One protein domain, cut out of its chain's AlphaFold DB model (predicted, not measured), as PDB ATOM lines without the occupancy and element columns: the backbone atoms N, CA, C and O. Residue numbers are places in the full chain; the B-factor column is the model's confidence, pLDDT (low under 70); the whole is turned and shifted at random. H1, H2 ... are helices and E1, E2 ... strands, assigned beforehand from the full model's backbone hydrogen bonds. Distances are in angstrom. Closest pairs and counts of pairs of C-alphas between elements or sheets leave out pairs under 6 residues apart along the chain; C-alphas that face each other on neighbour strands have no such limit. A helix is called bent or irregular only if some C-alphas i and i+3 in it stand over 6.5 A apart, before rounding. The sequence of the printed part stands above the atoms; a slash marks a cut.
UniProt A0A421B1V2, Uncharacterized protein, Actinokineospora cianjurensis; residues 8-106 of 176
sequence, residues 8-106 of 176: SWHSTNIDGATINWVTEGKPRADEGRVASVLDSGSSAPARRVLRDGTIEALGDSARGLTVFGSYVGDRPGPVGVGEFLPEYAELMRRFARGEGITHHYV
ATOM      1  N   SER A   8     -15.899 -30.677 -11.865       77.25
ATOM      2  CA  SER A   8     -16.362 -29.409 -11.287       77.25
ATOM      3  C   SER A   8     -16.132 -28.268 -12.270       77.25
ATOM      4  O   SER A   8     -15.076 -28.216 -12.898       77.25
ATOM      5  N   TRP A   9     -17.093 -27.351 -12.399       84.00
ATOM      6  CA  TRP A   9     -16.966 -26.181 -13.266       84.00
ATOM      7  C   TRP A   9     -16.563 -24.935 -12.487       84.00
ATOM      8  O   TRP A   9     -16.877 -24.728 -11.311       84.00
ATOM      9  N   HIS A  10     -15.842 -24.069 -13.170       88.38
ATOM     10  CA  HIS A  10     -15.278 -22.873 -12.587       88.38
ATOM     11  C   HIS A  10     -15.284 -21.765 -13.630       88.38
ATOM     12  O   HIS A  10     -15.172 -22.020 -14.832       88.38
ATOM     13  N   SER A  11     -15.401 -20.535 -13.153       91.00
ATOM     14  CA  SER A  11     -15.213 -19.347 -13.969       91.00
ATOM     15  C   SER A  11     -14.229 -18.430 -13.271       91.00
ATOM     16  O   SER A  11     -14.419 -18.115 -12.098       91.00
ATOM     17  N   THR A  12     -13.179 -18.019 -13.966       94.19
ATOM     18  CA  THR A  12     -12.163 -17.112 -13.435       94.19
ATOM     19  C   THR A  12     -12.144 -15.840 -14.264       94.19
ATOM     20  O   THR A  12     -12.045 -15.903 -15.485       94.19
ATOM     21  N   ASN A  13     -12.238 -14.690 -13.600       95.56
ATOM     22  CA  ASN A  13     -12.166 -13.378 -14.238       95.56
ATOM     23  C   ASN A  13     -10.792 -12.742 -14.006       95.56
ATOM     24  O   ASN A  13     -10.379 -12.588 -12.854       95.56
ATOM     25  N   ILE A  14     -10.117 -12.349 -15.089       95.44
ATOM     26  CA  ILE A  14      -8.825 -11.644 -15.090       95.44
ATOM     27  C   ILE A  14      -8.913 -10.518 -16.123       95.44
ATOM     28  O   ILE A  14      -9.099 -10.798 -17.300       95.44
ATOM     29  N   ASP A  15      -8.789  -9.260 -15.694       91.31
ATOM     30  CA  ASP A  15      -8.673  -8.070 -16.558       91.31
ATOM     31  C   ASP A  15      -9.676  -7.992 -17.728       91.31
ATOM     32  O   ASP A  15      -9.324  -7.644 -18.850       91.31
ATOM     33  N   GLY A  16     -10.945  -8.325 -17.474       88.44
ATOM     34  CA  GLY A  16     -11.997  -8.296 -18.499       88.44
ATOM     35  C   GLY A  16     -12.079  -9.551 -19.375       88.44
ATOM     36  O   GLY A  16     -12.938  -9.612 -20.257       88.44
ATOM     37  N   ALA A  17     -11.258 -10.569 -19.115       96.25
ATOM     38  CA  ALA A  17     -11.403 -11.899 -19.685       96.25
ATOM     39  C   ALA A  17     -12.059 -12.855 -18.680       96.25
ATOM     40  O   ALA A  17     -11.617 -12.983 -17.535       96.25
ATOM     41  N   THR A  18     -13.093 -13.567 -19.126       96.69
ATOM     42  CA  THR A  18     -13.743 -14.646 -18.377       96.69
ATOM     43  C   THR A  18     -13.286 -15.994 -18.922       96.69
ATOM     44  O   THR A  18     -13.543 -16.334 -20.077       96.69
ATOM     45  N   ILE A  19     -12.639 -16.791 -18.077       97.12
ATOM     46  CA  ILE A  19     -12.149 -18.132 -18.395       97.12
ATOM     47  C   ILE A  19     -13.092 -19.140 -17.750       97.12
ATOM     48  O   ILE A  19     -13.143 -19.239 -16.527       97.12
ATOM     49  N   ASN A  20     -13.816 -19.918 -18.552       93.81
ATOM     50  CA  ASN A  20     -14.587 -21.053 -18.049       93.81
ATOM     51  C   ASN A  20     -13.751 -22.320 -18.170       93.81
ATOM     52  O   ASN A  20     -13.203 -22.605 -19.236       93.81
ATOM     53  N   TRP A  21     -13.667 -23.093 -17.097       93.56
ATOM     54  CA  TRP A  21     -12.796 -24.260 -17.017       93.56
ATOM     55  C   TRP A  21     -13.375 -25.336 -16.104       93.56
ATOM     56  O   TRP A  21     -14.322 -25.097 -15.352       93.56
ATOM     57  N   VAL A  22     -12.825 -26.544 -16.204       87.94
ATOM     58  CA  VAL A  22     -13.233 -27.694 -15.395       87.94
ATOM     59  C   VAL A  22     -12.044 -28.401 -14.768       87.94
ATOM     60  O   VAL A  22     -10.964 -28.436 -15.354       87.94
ATOM     61  N   THR A  23     -12.255 -29.003 -13.601       87.12
ATOM     62  CA  THR A  23     -11.287 -29.907 -12.958       87.12
ATOM     63  C   THR A  23     -11.936 -31.197 -12.532       87.12
ATOM     64  O   THR A  23     -13.134 -31.235 -12.248       87.12
ATOM     65  N   GLU A  24     -11.130 -32.247 -12.458       78.50
ATOM     66  CA  GLU A  24     -11.494 -33.446 -11.728       78.50
ATOM     67  C   GLU A  24     -11.056 -33.268 -10.265       78.50
ATOM     68  O   GLU A  24      -9.878 -33.084  -9.969       78.50
ATOM     69  N   GLY A  25     -12.010 -33.271  -9.334       67.44
ATOM     70  CA  GLY A  25     -11.705 -33.096  -7.910       67.44
ATOM     71  C   GLY A  25     -11.546 -31.634  -7.466       67.44
ATOM     72  O   GLY A  25     -12.473 -30.838  -7.608       67.44
ATOM     73  N   LYS A  26     -10.431 -31.302  -6.794       67.81
ATOM     74  CA  LYS A  26     -10.226 -29.973  -6.184       67.81
ATOM     75  C   LYS A  26      -9.877 -28.925  -7.254       67.81
ATOM     76  O   LYS A  26      -9.089 -29.229  -8.142       67.81
ATOM     77  N   PRO A  27     -10.367 -27.677  -7.125       71.06
ATOM     78  CA  PRO A  27     -10.095 -26.628  -8.101       71.06
ATOM     79  C   PRO A  27      -8.614 -26.231  -8.096       71.06
ATOM     80  O   PRO A  27      -8.148 -25.554  -7.179       71.06
ATOM     81  N   ARG A  28      -7.891 -26.642  -9.138       80.44
ATOM     82  CA  ARG A  28      -6.497 -26.281  -9.427       80.44
ATOM     83  C   ARG A  28      -6.380 -25.812 -10.873       80.44
ATOM     84  O   ARG A  28      -6.593 -26.598 -11.791       80.44
ATOM     85  N   ALA A  29      -6.144 -24.515 -11.066       78.81
ATOM     86  CA  ALA A  29      -6.205 -23.858 -12.376       78.81
ATOM     87  C   ALA A  29      -5.180 -24.413 -13.378       78.81
ATOM     88  O   ALA A  29      -5.490 -24.585 -14.555       78.81
ATOM     89  N   ASP A  30      -3.988 -24.748 -12.896       87.25
ATOM     90  CA  ASP A  30      -2.895 -25.374 -13.638       87.25
ATOM     91  C   ASP A  30      -3.224 -26.797 -14.120       87.25
ATOM     92  O   ASP A  30      -2.829 -27.189 -15.219       87.25
ATOM     93  N   GLU A  31      -4.002 -27.547 -13.341       87.38
ATOM     94  CA  GLU A  31      -4.479 -28.895 -13.687       87.38
ATOM     95  C   GLU A  31      -5.799 -28.867 -14.494       87.38
ATOM     96  O   GLU A  31      -6.244 -29.883 -15.040       87.38
ATOM     97  N   GLY A  32      -6.422 -27.689 -14.592       90.25
ATOM     98  CA  GLY A  32      -7.717 -27.459 -15.214       90.25
ATOM     99  C   GLY A  32      -7.751 -27.667 -16.726       90.25
ATOM    100  O   GLY A  32      -6.750 -27.608 -17.437       90.25
ATOM    101  N   ARG A  33      -8.956 -27.900 -17.241       93.75
ATOM    102  CA  ARG A  33      -9.265 -27.985 -18.670       93.75
ATOM    103  C   ARG A  33     -10.094 -26.772 -19.068       93.75
ATOM    104  O   ARG A  33     -11.195 -26.584 -18.546       93.75
ATOM    105  N   VAL A  34      -9.581 -25.948 -19.975       96.00
ATOM    106  CA  VAL A  34     -10.226 -24.692 -20.378       96.00
ATOM    107  C   VAL A  34     -11.344 -24.996 -21.367       96.00
ATOM    108  O   VAL A  34     -11.126 -25.615 -22.401       96.00
ATOM    109  N   ALA A  35     -12.565 -24.589 -21.036       93.88
ATOM    110  CA  ALA A  35     -13.743 -24.757 -21.881       93.88
ATOM    111  C   ALA A  35     -13.952 -23.557 -22.806       93.88
ATOM    112  O   ALA A  35     -14.293 -23.733 -23.973       93.88
ATOM    113  N   SER A  36     -13.755 -22.340 -22.296       96.50
ATOM    114  CA  SER A  36     -13.856 -21.131 -23.106       96.50
ATOM    115  C   SER A  36     -13.092 -19.963 -22.502       96.50
ATOM    116  O   SER A  36     -12.938 -19.879 -21.285       96.50
ATOM    117  N   VAL A  37     -12.739 -19.010 -23.356       97.81
ATOM    118  CA  VAL A  37     -12.336 -17.655 -22.982       97.81
ATOM    119  C   VAL A  37     -13.317 -16.690 -23.634       97.81
ATOM    120  O   VAL A  37     -13.542 -16.770 -24.839       97.81
ATOM    121  N   LEU A  38     -13.907 -15.798 -22.849       97.00
ATOM    122  CA  LEU A  38     -14.615 -14.624 -23.347       97.00
ATOM    123  C   LEU A  38     -13.779 -13.398 -22.997       97.00
ATOM    124  O   LEU A  38     -13.722 -13.007 -21.834       97.00
ATOM    125  N   ASP A  39     -13.123 -12.819 -23.993       95.94
ATOM    126  CA  ASP A  39     -12.338 -11.596 -23.838       95.94
ATOM    127  C   ASP A  39     -13.180 -10.382 -24.247       95.94
ATOM    128  O   ASP A  39     -13.429 -10.160 -25.433       95.94
ATOM    129  N   SER A  40     -13.625  -9.599 -23.259       91.50
ATOM    130  CA  SER A  40     -14.471  -8.419 -23.499       91.50
ATOM    131  C   SER A  40     -13.759  -7.290 -24.256       91.50
ATOM    132  O   SER A  40     -14.432  -6.446 -24.847       91.50
ATOM    133  N   GLY A  41     -12.420  -7.279 -24.275       90.69
ATOM    134  CA  GLY A  41     -11.625  -6.330 -25.056       90.69
ATOM    135  C   GLY A  41     -11.428  -6.749 -26.517       90.69
ATOM    136  O   GLY A  41     -11.006  -5.934 -27.340       90.69
ATOM    137  N   SER A  42     -11.744  -7.999 -26.868       92.19
ATOM    138  CA  SER A  42     -11.532  -8.532 -28.211       92.19
ATOM    139  C   SER A  42     -12.755  -8.356 -29.108       92.19
ATOM    140  O   SER A  42     -13.880  -8.721 -28.775       92.19
ATOM    141  N   SER A  43     -12.517  -7.859 -30.324       92.94
ATOM    142  CA  SER A  43     -13.523  -7.802 -31.392       92.94
ATOM    143  C   SER A  43     -13.428  -8.986 -32.363       92.94
ATOM    144  O   SER A  43     -14.103  -9.000 -33.399       92.94
ATOM    145  N   ALA A  44     -12.611  -9.998 -32.062       92.19
ATOM    146  CA  ALA A  44     -12.500 -11.180 -32.906       92.19
ATOM    147  C   ALA A  44     -13.867 -11.886 -33.043       92.19
ATOM    148  O   ALA A  44     -14.639 -11.920 -32.078       92.19
ATOM    149  N   PRO A  45     -14.210 -12.434 -34.222       94.00
ATOM    150  CA  PRO A  45     -15.392 -13.275 -34.366       94.00
ATOM    151  C   PRO A  45     -15.345 -14.465 -33.407       94.00
ATOM    152  O   PRO A  45     -14.270 -14.999 -33.121       94.00
ATOM    153  N   ALA A  46     -16.513 -14.891 -32.938       95.25
ATOM    154  CA  ALA A  46     -16.610 -16.056 -32.081       95.25
ATOM    155  C   ALA A  46     -16.124 -17.313 -32.814       95.25
ATOM    156  O   ALA A  46     -16.512 -17.567 -33.961       95.25
ATOM    157  N   ARG A  47     -15.304 -18.121 -32.144       96.62
ATOM    158  CA  ARG A  47     -14.681 -19.306 -32.742       96.62
ATOM    159  C   ARG A  47     -14.600 -20.482 -31.780       96.62
ATOM    160  O   ARG A  47     -14.587 -20.310 -30.562       96.62
ATOM    161  N   ARG A  48     -14.501 -21.684 -32.333       95.31
ATOM    162  CA  ARG A  48     -14.136 -22.905 -31.622       95.31
ATOM    163  C   ARG A  48     -12.779 -23.386 -32.110       95.31
ATOM    164  O   ARG A  48     -12.545 -23.399 -33.310       95.31
ATOM    165  N   VAL A  49     -11.918 -23.795 -31.188       96.00
ATOM    166  CA  VAL A  49     -10.648 -24.465 -31.478       96.00
ATOM    167  C   VAL A  49     -10.791 -25.933 -31.098       96.00
ATOM    168  O   VAL A  49     -11.083 -26.255 -29.943       96.00
ATOM    169  N   LEU A  50     -10.641 -26.822 -32.071       91.44
ATOM    170  CA  LEU A  50     -10.680 -28.267 -31.872       91.44
ATOM    171  C   LEU A  50      -9.329 -28.793 -31.367       91.44
ATOM    172  O   LEU A  50      -8.327 -28.083 -31.336       91.44
ATOM    173  N   ARG A  51      -9.306 -30.063 -30.952       88.44
ATOM    174  CA  ARG A  51      -8.126 -30.713 -30.356       88.44
ATOM    175  C   ARG A  51      -6.906 -30.744 -31.284       88.44
ATOM    176  O   ARG A  51      -5.781 -30.784 -30.800       88.44
ATOM    177  N   ASP A  52      -7.126 -30.765 -32.591       91.19
ATOM    178  CA  ASP A  52      -6.087 -30.740 -33.626       91.19
ATOM    179  C   ASP A  52      -5.647 -29.313 -34.009       91.19
ATOM    180  O   ASP A  52      -4.790 -29.148 -34.872       91.19
ATOM    181  N   GLY A  53      -6.221 -28.285 -33.374       90.38
ATOM    182  CA  GLY A  53      -5.985 -26.878 -33.688       90.38
ATOM    183  C   GLY A  53      -6.896 -26.314 -34.782       90.38
ATOM    184  O   GLY A  53      -6.808 -25.122 -35.073       90.38
ATOM    185  N   THR A  54      -7.794 -27.116 -35.367       94.56
ATOM    186  CA  THR A  54      -8.762 -26.634 -36.360       94.56
ATOM    187  C   THR A  54      -9.664 -25.561 -35.750       94.56
ATOM    188  O   THR A  54     -10.160 -25.714 -34.632       94.56
ATOM    189  N   ILE A  55      -9.893 -24.474 -36.496       95.88
ATOM    190  CA  ILE A  55     -10.718 -23.344 -36.061       95.88
ATOM    191  C   ILE A  55     -12.043 -23.332 -36.826       95.88
ATOM    192  O   ILE A  55     -12.061 -23.242 -38.052       95.88
ATOM    193  N   GLU A  56     -13.149 -23.350 -36.090       95.00
ATOM    194  CA  GLU A  56     -14.512 -23.260 -36.617       95.00
ATOM    195  C   GLU A  56     -15.164 -21.940 -36.189       95.00
ATOM    196  O   GLU A  56     -15.024 -21.507 -35.045       95.00
ATOM    197  N   ALA A  57     -15.912 -21.296 -37.083       95.00
ATOM    198  CA  ALA A  57     -16.702 -20.120 -36.724       95.00
ATOM    199  C   ALA A  57     -17.939 -20.518 -35.898       95.00
ATOM    200  O   ALA A  57     -18.596 -21.512 -36.195       95.00
ATOM    201  N   LEU A  58     -18.300 -19.708 -34.895       88.81
ATOM    202  CA  LEU A  58     -19.489 -19.920 -34.050       88.81
ATOM    203  C   LEU A  58     -20.680 -19.013 -34.416       88.81
ATOM    204  O   LEU A  58     -21.573 -18.795 -33.593       88.81
ATOM    205  N   GLY A  59     -20.699 -18.484 -35.643       87.12
ATOM    206  CA  GLY A  59     -21.769 -17.616 -36.143       87.12
ATOM    207  C   GLY A  59     -21.947 -16.349 -35.300       87.12
ATOM    208  O   GLY A  59     -20.964 -15.727 -34.900       87.12
ATOM    209  N   ASP A  60     -23.201 -16.009 -34.992       87.56
ATOM    210  CA  ASP A  60     -23.611 -14.771 -34.298       87.56
ATOM    211  C   ASP A  60     -23.361 -14.783 -32.776       87.56
ATOM    212  O   ASP A  60     -23.954 -14.014 -32.016       87.56
ATOM    213  N   SER A  61     -22.488 -15.672 -32.302       87.69
ATOM    214  CA  SER A  61     -22.079 -15.704 -30.900       87.69
ATOM    215  C   SER A  61     -21.277 -14.448 -30.522       87.69
ATOM    216  O   SER A  61     -20.738 -13.742 -31.376       87.69
ATOM    217  N   ALA A  62     -21.171 -14.175 -29.217       85.88
ATOM    218  CA  ALA A  62     -20.483 -12.990 -28.704       85.88
ATOM    219  C   ALA A  62     -19.050 -12.855 -29.253       85.88
ATOM    220  O   ALA A  62     -18.268 -13.806 -29.220       85.88
ATOM    221  N   ARG A  63     -18.688 -11.656 -29.727       90.69
ATOM    222  CA  ARG A  63     -17.313 -11.361 -30.160       90.69
ATOM    223  C   ARG A  63     -16.348 -11.512 -28.980       90.69
ATOM    224  O   ARG A  63     -16.737 -11.320 -27.832       90.69
ATOM    225  N   GLY A  64     -15.123 -11.931 -29.278       92.56
ATOM    226  CA  GLY A  64     -14.121 -12.274 -28.270       92.56
ATOM    227  C   GLY A  64     -14.326 -13.642 -27.606       92.56
ATOM    228  O   GLY A  64     -13.504 -14.031 -26.777       92.56
ATOM    229  N   LEU A  65     -15.374 -14.399 -27.968       96.50
ATOM    230  CA  LEU A  65     -15.587 -15.763 -27.485       96.50
ATOM    231  C   LEU A  65     -14.727 -16.772 -28.255       96.50
ATOM    232  O   LEU A  65     -14.896 -16.978 -29.456       96.50
ATOM    233  N   THR A  66     -13.881 -17.490 -27.527       97.94
ATOM    234  CA  THR A  66     -13.207 -18.697 -28.004       97.94
ATOM    235  C   THR A  66     -13.653 -19.893 -27.165       97.94
ATOM    236  O   THR A  66     -13.492 -19.892 -25.947       97.94
ATOM    237  N   VAL A  67     -14.197 -20.928 -27.805       95.94
ATOM    238  CA  VAL A  67     -14.555 -22.215 -27.181       95.94
ATOM    239  C   VAL A  67     -13.494 -23.255 -27.521       95.94
ATOM    240  O   VAL A  67     -13.028 -23.298 -28.653       95.94
ATOM    241  N   PHE A  68     -13.134 -24.122 -26.580       95.62
ATOM    242  CA  PHE A  68     -12.150 -25.177 -26.818       95.62
ATOM    243  C   PHE A  68     -12.774 -26.569 -26.735       95.62
ATOM    244  O   PHE A  68     -13.465 -26.905 -25.766       95.62
ATOM    245  N   GLY A  69     -12.486 -27.382 -27.749       87.06
ATOM    246  CA  GLY A  69     -12.980 -28.744 -27.890       87.06
ATOM    247  C   GLY A  69     -14.498 -28.843 -28.064       87.06
ATOM    248  O   GLY A  69     -15.246 -27.864 -27.996       87.06
ATOM    249  N   SER A  70     -14.955 -30.076 -28.273       78.94
ATOM    250  CA  SER A  70     -16.383 -30.428 -28.303       78.94
ATOM    251  C   SER A  70     -16.805 -31.158 -27.026       78.94
ATOM    252  O   SER A  70     -17.935 -31.002 -26.561       78.94
ATOM    253  N   TYR A  71     -15.870 -31.884 -26.402       77.00
ATOM    254  CA  TYR A  71     -16.061 -32.605 -25.147       77.00
ATOM    255  C   TYR A  71     -14.991 -32.223 -24.119       77.00
ATOM    256  O   TYR A  71     -13.941 -31.688 -24.463       77.00
ATOM    257  N   VAL A  72     -15.239 -32.513 -22.835       71.06
ATOM    258  CA  VAL A  72     -14.294 -32.194 -21.743       71.06
ATOM    259  C   VAL A  72     -12.908 -32.802 -21.988       71.06
ATOM    260  O   VAL A  72     -11.909 -32.134 -21.749       71.06
ATOM    261  N   GLY A  73     -12.848 -34.036 -22.498       73.94
ATOM    262  CA  GLY A  73     -11.587 -34.728 -22.785       73.94
ATOM    263  C   GLY A  73     -10.762 -34.110 -23.918       73.94
ATOM    264  O   GLY A  73      -9.560 -34.348 -23.981       73.94
ATOM    265  N   ASP A  74     -11.380 -33.290 -24.771       80.88
ATOM    266  CA  ASP A  74     -10.710 -32.614 -25.889       80.88
ATOM    267  C   ASP A  74     -10.186 -31.229 -25.514       80.88
ATOM    268  O   ASP A  74      -9.506 -30.583 -26.312       80.88
ATOM    269  N   ARG A  75     -10.537 -30.739 -24.322       91.25
ATOM    270  CA  ARG A  75     -10.159 -29.402 -23.880       91.25
ATOM    271  C   ARG A  75      -8.666 -29.353 -23.562       91.25
ATOM    272  O   ARG A  75      -8.159 -30.239 -22.873       91.25
ATOM    273  N   PRO A  76      -7.955 -28.311 -23.997       95.44
ATOM    274  CA  PRO A  76      -6.582 -28.091 -23.588       95.44
ATOM    275  C   PRO A  76      -6.513 -27.655 -22.118       95.44
ATOM    276  O   PRO A  76      -7.457 -27.090 -21.556       95.44
ATOM    277  N   GLY A  77      -5.365 -27.908 -21.493       95.56
ATOM    278  CA  GLY A  77      -4.970 -27.176 -20.291       95.56
ATOM    279  C   GLY A  77      -4.486 -25.758 -20.631       95.56
ATOM    280  O   GLY A  77      -4.391 -25.413 -21.812       95.56
ATOM    281  N   PRO A  78      -4.120 -24.942 -19.628       95.94
ATOM    282  CA  PRO A  78      -3.689 -23.557 -19.841       95.94
ATOM    283  C   PRO A  78      -2.517 -23.420 -20.822       95.94
ATOM    284  O   PRO A  78      -2.524 -22.544 -21.683       95.94
ATOM    285  N   VAL A  79      -1.531 -24.321 -20.735       95.38
ATOM    286  CA  VAL A  79      -0.373 -24.339 -21.644       95.38
ATOM    287  C   VAL A  79      -0.814 -24.589 -23.087       95.38
ATOM    288  O   VAL A  79      -0.469 -23.809 -23.968       95.38
ATOM    289  N   GLY A  80      -1.656 -25.601 -23.314       95.12
ATOM    290  CA  GLY A  80      -2.147 -25.935 -24.653       95.12
ATOM    291  C   GLY A  80      -2.993 -24.822 -25.280       95.12
ATOM    292  O   GLY A  80      -2.926 -24.606 -26.484       95.12
ATOM    293  N   VAL A  81      -3.741 -24.055 -24.476       96.62
ATOM    294  CA  VAL A  81      -4.428 -22.853 -24.983       96.62
ATOM    295  C   VAL A  81      -3.423 -21.846 -25.541       96.62
ATOM    296  O   VAL A  81      -3.650 -21.321 -26.625       96.62
ATOM    297  N   GLY A  82      -2.318 -21.592 -24.832       95.50
ATOM    298  CA  GLY A  82      -1.265 -20.683 -25.292       95.50
ATOM    299  C   GLY A  82      -0.489 -21.196 -26.510       95.50
ATOM    300  O   GLY A  82       0.006 -20.388 -27.289       95.50
ATOM    301  N   GLU A  83      -0.404 -22.514 -26.696       94.50
ATOM    302  CA  GLU A  83       0.183 -23.129 -27.895       94.50
ATOM    303  C   GLU A  83      -0.721 -22.959 -29.122       94.50
ATOM    304  O   GLU A  83      -0.235 -22.600 -30.192       94.50
ATOM    305  N   PHE A  84      -2.034 -23.170 -28.971       93.44
ATOM    306  CA  PHE A  84      -2.988 -22.956 -30.063       93.44
ATOM    307  C   PHE A  84      -3.186 -21.477 -30.389       93.44
ATOM    308  O   PHE A  84      -3.318 -21.117 -31.556       93.44
ATOM    309  N   LEU A  85      -3.242 -20.634 -29.357       95.00
ATOM    310  CA  LEU A  85      -3.563 -19.213 -29.447       95.00
ATOM    311  C   LEU A  85      -2.564 -18.403 -28.607       95.00
ATOM    312  O   LEU A  85      -2.833 -18.112 -27.432       95.00
ATOM    313  N   PRO A  86      -1.408 -18.025 -29.188       96.00
ATOM    314  CA  PRO A  86      -0.371 -17.263 -28.493       96.00
ATOM    315  C   PRO A  86      -0.865 -15.950 -27.874       96.00
ATOM    316  O   PRO A  86      -0.313 -15.505 -26.868       96.00
ATOM    317  N   GLU A  87      -1.935 -15.353 -28.410       94.56
ATOM    318  CA  GLU A  87      -2.582 -14.168 -27.838       94.56
ATOM    319  C   GLU A  87      -3.123 -14.389 -26.414       94.56
ATOM    320  O   GLU A  87      -3.182 -13.448 -25.625       94.56
ATOM    321  N   TYR A  88      -3.455 -15.628 -26.044       96.06
ATOM    322  CA  TYR A  88      -3.893 -15.981 -24.694       96.06
ATOM    323  C   TYR A  88      -2.769 -16.538 -23.818       96.06
ATOM    324  O   TYR A  88      -3.011 -16.815 -22.644       96.06
ATOM    325  N   ALA A  89      -1.539 -16.681 -24.323       96.62
ATOM    326  CA  ALA A  89      -0.455 -17.316 -23.574       96.62
ATOM    327  C   ALA A  89      -0.171 -16.618 -22.233       96.62
ATOM    328  O   ALA A  89      -0.029 -17.287 -21.209       96.62
ATOM    329  N   GLU A  90      -0.139 -15.280 -22.199       96.81
ATOM    330  CA  GLU A  90       0.073 -14.557 -20.937       96.81
ATOM    331  C   GLU A  90      -1.132 -14.655 -19.999       96.81
ATOM    332  O   GLU A  90      -0.958 -14.913 -18.808       96.81
ATOM    333  N   LEU A  91      -2.352 -14.531 -20.530       96.81
ATOM    334  CA  LEU A  91      -3.576 -14.727 -19.751       96.81
ATOM    335  C   LEU A  91      -3.590 -16.112 -19.084       96.81
ATOM    336  O   LEU A  91      -3.889 -16.225 -17.898       96.81
ATOM    337  N   MET A  92      -3.206 -17.157 -19.819       97.75
ATOM    338  CA  MET A  92      -3.154 -18.530 -19.318       97.75
ATOM    339  C   MET A  92      -2.044 -18.749 -18.291       97.75
ATOM    340  O   MET A  92      -2.257 -19.480 -17.324       97.75
ATOM    341  N   ARG A  93      -0.884 -18.092 -18.437       97.25
ATOM    342  CA  ARG A  93       0.171 -18.109 -17.407       97.25
ATOM    343  C   ARG A  93      -0.318 -17.496 -16.098       97.25
ATOM    344  O   ARG A  93      -0.108 -18.081 -15.040       97.25
ATOM    345  N   ARG A  94      -0.993 -16.349 -16.167       97.31
ATOM    346  CA  ARG A  94      -1.581 -15.671 -15.001       97.31
ATOM    347  C   ARG A  94      -2.676 -16.511 -14.349       97.31
ATOM    348  O   ARG A  94      -2.653 -16.728 -13.141       97.31
ATOM    349  N   PHE A  95      -3.572 -17.063 -15.162       96.56
ATOM    350  CA  PHE A  95      -4.604 -17.996 -14.720       96.56
ATOM    351  C   PHE A  95      -4.016 -19.215 -13.995       96.56
ATOM    352  O   PHE A  95      -4.439 -19.528 -12.884       96.56
ATOM    353  N   ALA A  96      -2.992 -19.858 -14.561       95.06
ATOM    354  CA  ALA A  96      -2.329 -21.005 -13.940       95.06
ATOM    355  C   ALA A  96      -1.614 -20.649 -12.620       95.06
ATOM    356  O   ALA A  96      -1.514 -21.494 -11.735       95.06
ATOM    357  N   ARG A  97      -1.170 -19.393 -12.444       94.69
ATOM    358  CA  ARG A  97      -0.650 -18.870 -11.163       94.69
ATOM    359  C   ARG A  97      -1.744 -18.556 -10.132       94.69
ATOM    360  O   ARG A  97      -1.418 -18.169  -9.013       94.69
ATOM    361  N   GLY A  98      -3.019 -18.726 -10.484       91.31
ATOM    362  CA  GLY A  98      -4.159 -18.447  -9.611       91.31
ATOM    363  C   GLY A  98      -4.547 -16.969  -9.546       91.31
ATOM    364  O   GLY A  98      -5.206 -16.560  -8.593       91.31
ATOM    365  N   GLU A  99      -4.136 -16.157 -10.522       94.38
ATOM    366  CA  GLU A  99      -4.557 -14.759 -10.600       94.38
ATOM    367  C   GLU A  99      -6.046 -14.641 -10.981       94.38
ATOM    368  O   GLU A  99      -6.592 -15.477 -11.704       94.38
ATOM    369  N   GLY A 100      -6.698 -13.570 -10.518       92.06
ATOM    370  CA  GLY A 100      -8.105 -13.277 -10.805       92.06
ATOM    371  C   GLY A 100      -9.095 -13.736  -9.739       92.06
ATOM    372  O   GLY A 100      -8.739 -14.264  -8.687       92.06
ATOM    373  N   ILE A 101     -10.379 -13.511 -10.019       89.06
ATOM    374  CA  ILE A 101     -11.486 -13.903  -9.138       89.06
ATOM    375  C   ILE A 101     -12.113 -15.176  -9.692       89.06
ATOM    376  O   ILE A 101     -12.683 -15.158 -10.783       89.06
ATOM    377  N   THR A 102     -12.027 -16.271  -8.934       86.31
ATOM    378  CA  THR A 102     -12.625 -17.558  -9.311       86.31
ATOM    379  C   THR A 102     -13.967 -17.764  -8.616       86.31
ATOM    380  O   THR A 102     -14.050 -17.828  -7.393       86.31
ATOM    381  N   HIS A 103     -15.014 -17.934  -9.415       75.62
ATOM    382  CA  HIS A 103     -16.317 -18.421  -8.994       75.62
ATOM    383  C   HIS A 103     -16.402 -19.924  -9.264       75.62
ATOM    384  O   HIS A 103     -16.230 -20.388 -10.395       75.62
ATOM    385  N   HIS A 104     -16.678 -20.705  -8.224       71.25
ATOM    386  CA  HIS A 104     -16.896 -22.141  -8.363       71.25
ATOM    387  C   HIS A 104     -18.366 -22.403  -8.684       71.25
ATOM    388  O   HIS A 104     -19.247 -22.142  -7.865       71.25
ATOM    389  N   TYR A 105     -18.620 -22.953  -9.865       59.44
ATOM    390  CA  TYR A 105     -19.928 -23.440 -10.265       59.44
ATOM    391  C   TYR A 105     -19.897 -24.958 -10.142       59.44
ATOM    392  O   TYR A 105     -19.366 -25.655 -11.001       59.44
ATOM    393  N   VAL A 106     -20.454 -25.524  -9.075       50.75
ATOM    394  CA  VAL A 106     -20.669 -26.977  -9.055       50.75
ATOM    395  C   VAL A 106     -21.793 -27.283 -10.046       50.75
ATOM    396  O   VAL A 106     -22.959 -27.357  -9.683       50.75
TER     397      VAL A 106
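AT A GLANCE: This is residues 8 to 106 of the 176 residues of an uncharacterized protein of Actinokineospora cianjurensis (UniProt A0A421B1V2). A strongly twisted wall of seven strands has a helical hairpin, H1 and H2, packed over one face, with no named helix over the other. The printed part has 99 residues, with two named helices and seven named strands in the order E1 E2 E3 E4 E5 E6 H1 H2 E7 along the chain; the class is mixed, helices and strands. The sheet's order is E5 E4 E6 E3 E2 E1 E7, mixed, with E4 and E6 parallel. The whole is compact, with a radius of gyration of the C-alphas of 12.3 A and spans of 34 by 27 by 24 A.

IN THESE COORDINATES: Find C-alpha 8 at (-16.362, -29.409, -11.287); from there E1, residues 8 to 14, runs 19.7 A. E2, residues 17 to 24, covers 23.0 A, and E3, residues 33 to 39, 17.5 A. Then come E4, 47 to 49, E5, 55 to 57, and E6, 65 to 68. H1 spans 78 to 84; H2, 86 to 96, is 15.2 A long and irregular, with C-alphas 87 and 90 7.4 A apart. E7, 101 to 105, ends at (-19.928, -23.440, -10.265).

HOW THE PARTS SIT: E1, E2 and E3 form a meander, each strand the antiparallel neighbour of the one before; look at N 10 and O 21, 2.9 A, and N 18 and O 38, 2.8 A. E4 and E6 are parallel, with N 49 and O 67 at 2.8 A. Edge strand E7 is antiparallel to E1, with N 103 and O 11 at 2.8 A. H1 and H2 touch at Gly 82 and Ala 89, their closest C-alphas, 3.9 A apart, at a shallow tilt of 4 degrees, opposite ways. H1's height over the sheet is 8.9 A, H2's 9.5 A. Every O i to N i+4 pair is within hydrogen-bond range in H1, 5 of 7 in H2.

THE WHOLE: The C-alphas farthest apart, Lys 26 and Asp 60, are 34.7 A apart. The printed part has no cut and no long link. Residues 25 to 26 and 105 to 106 have pLDDT under 70.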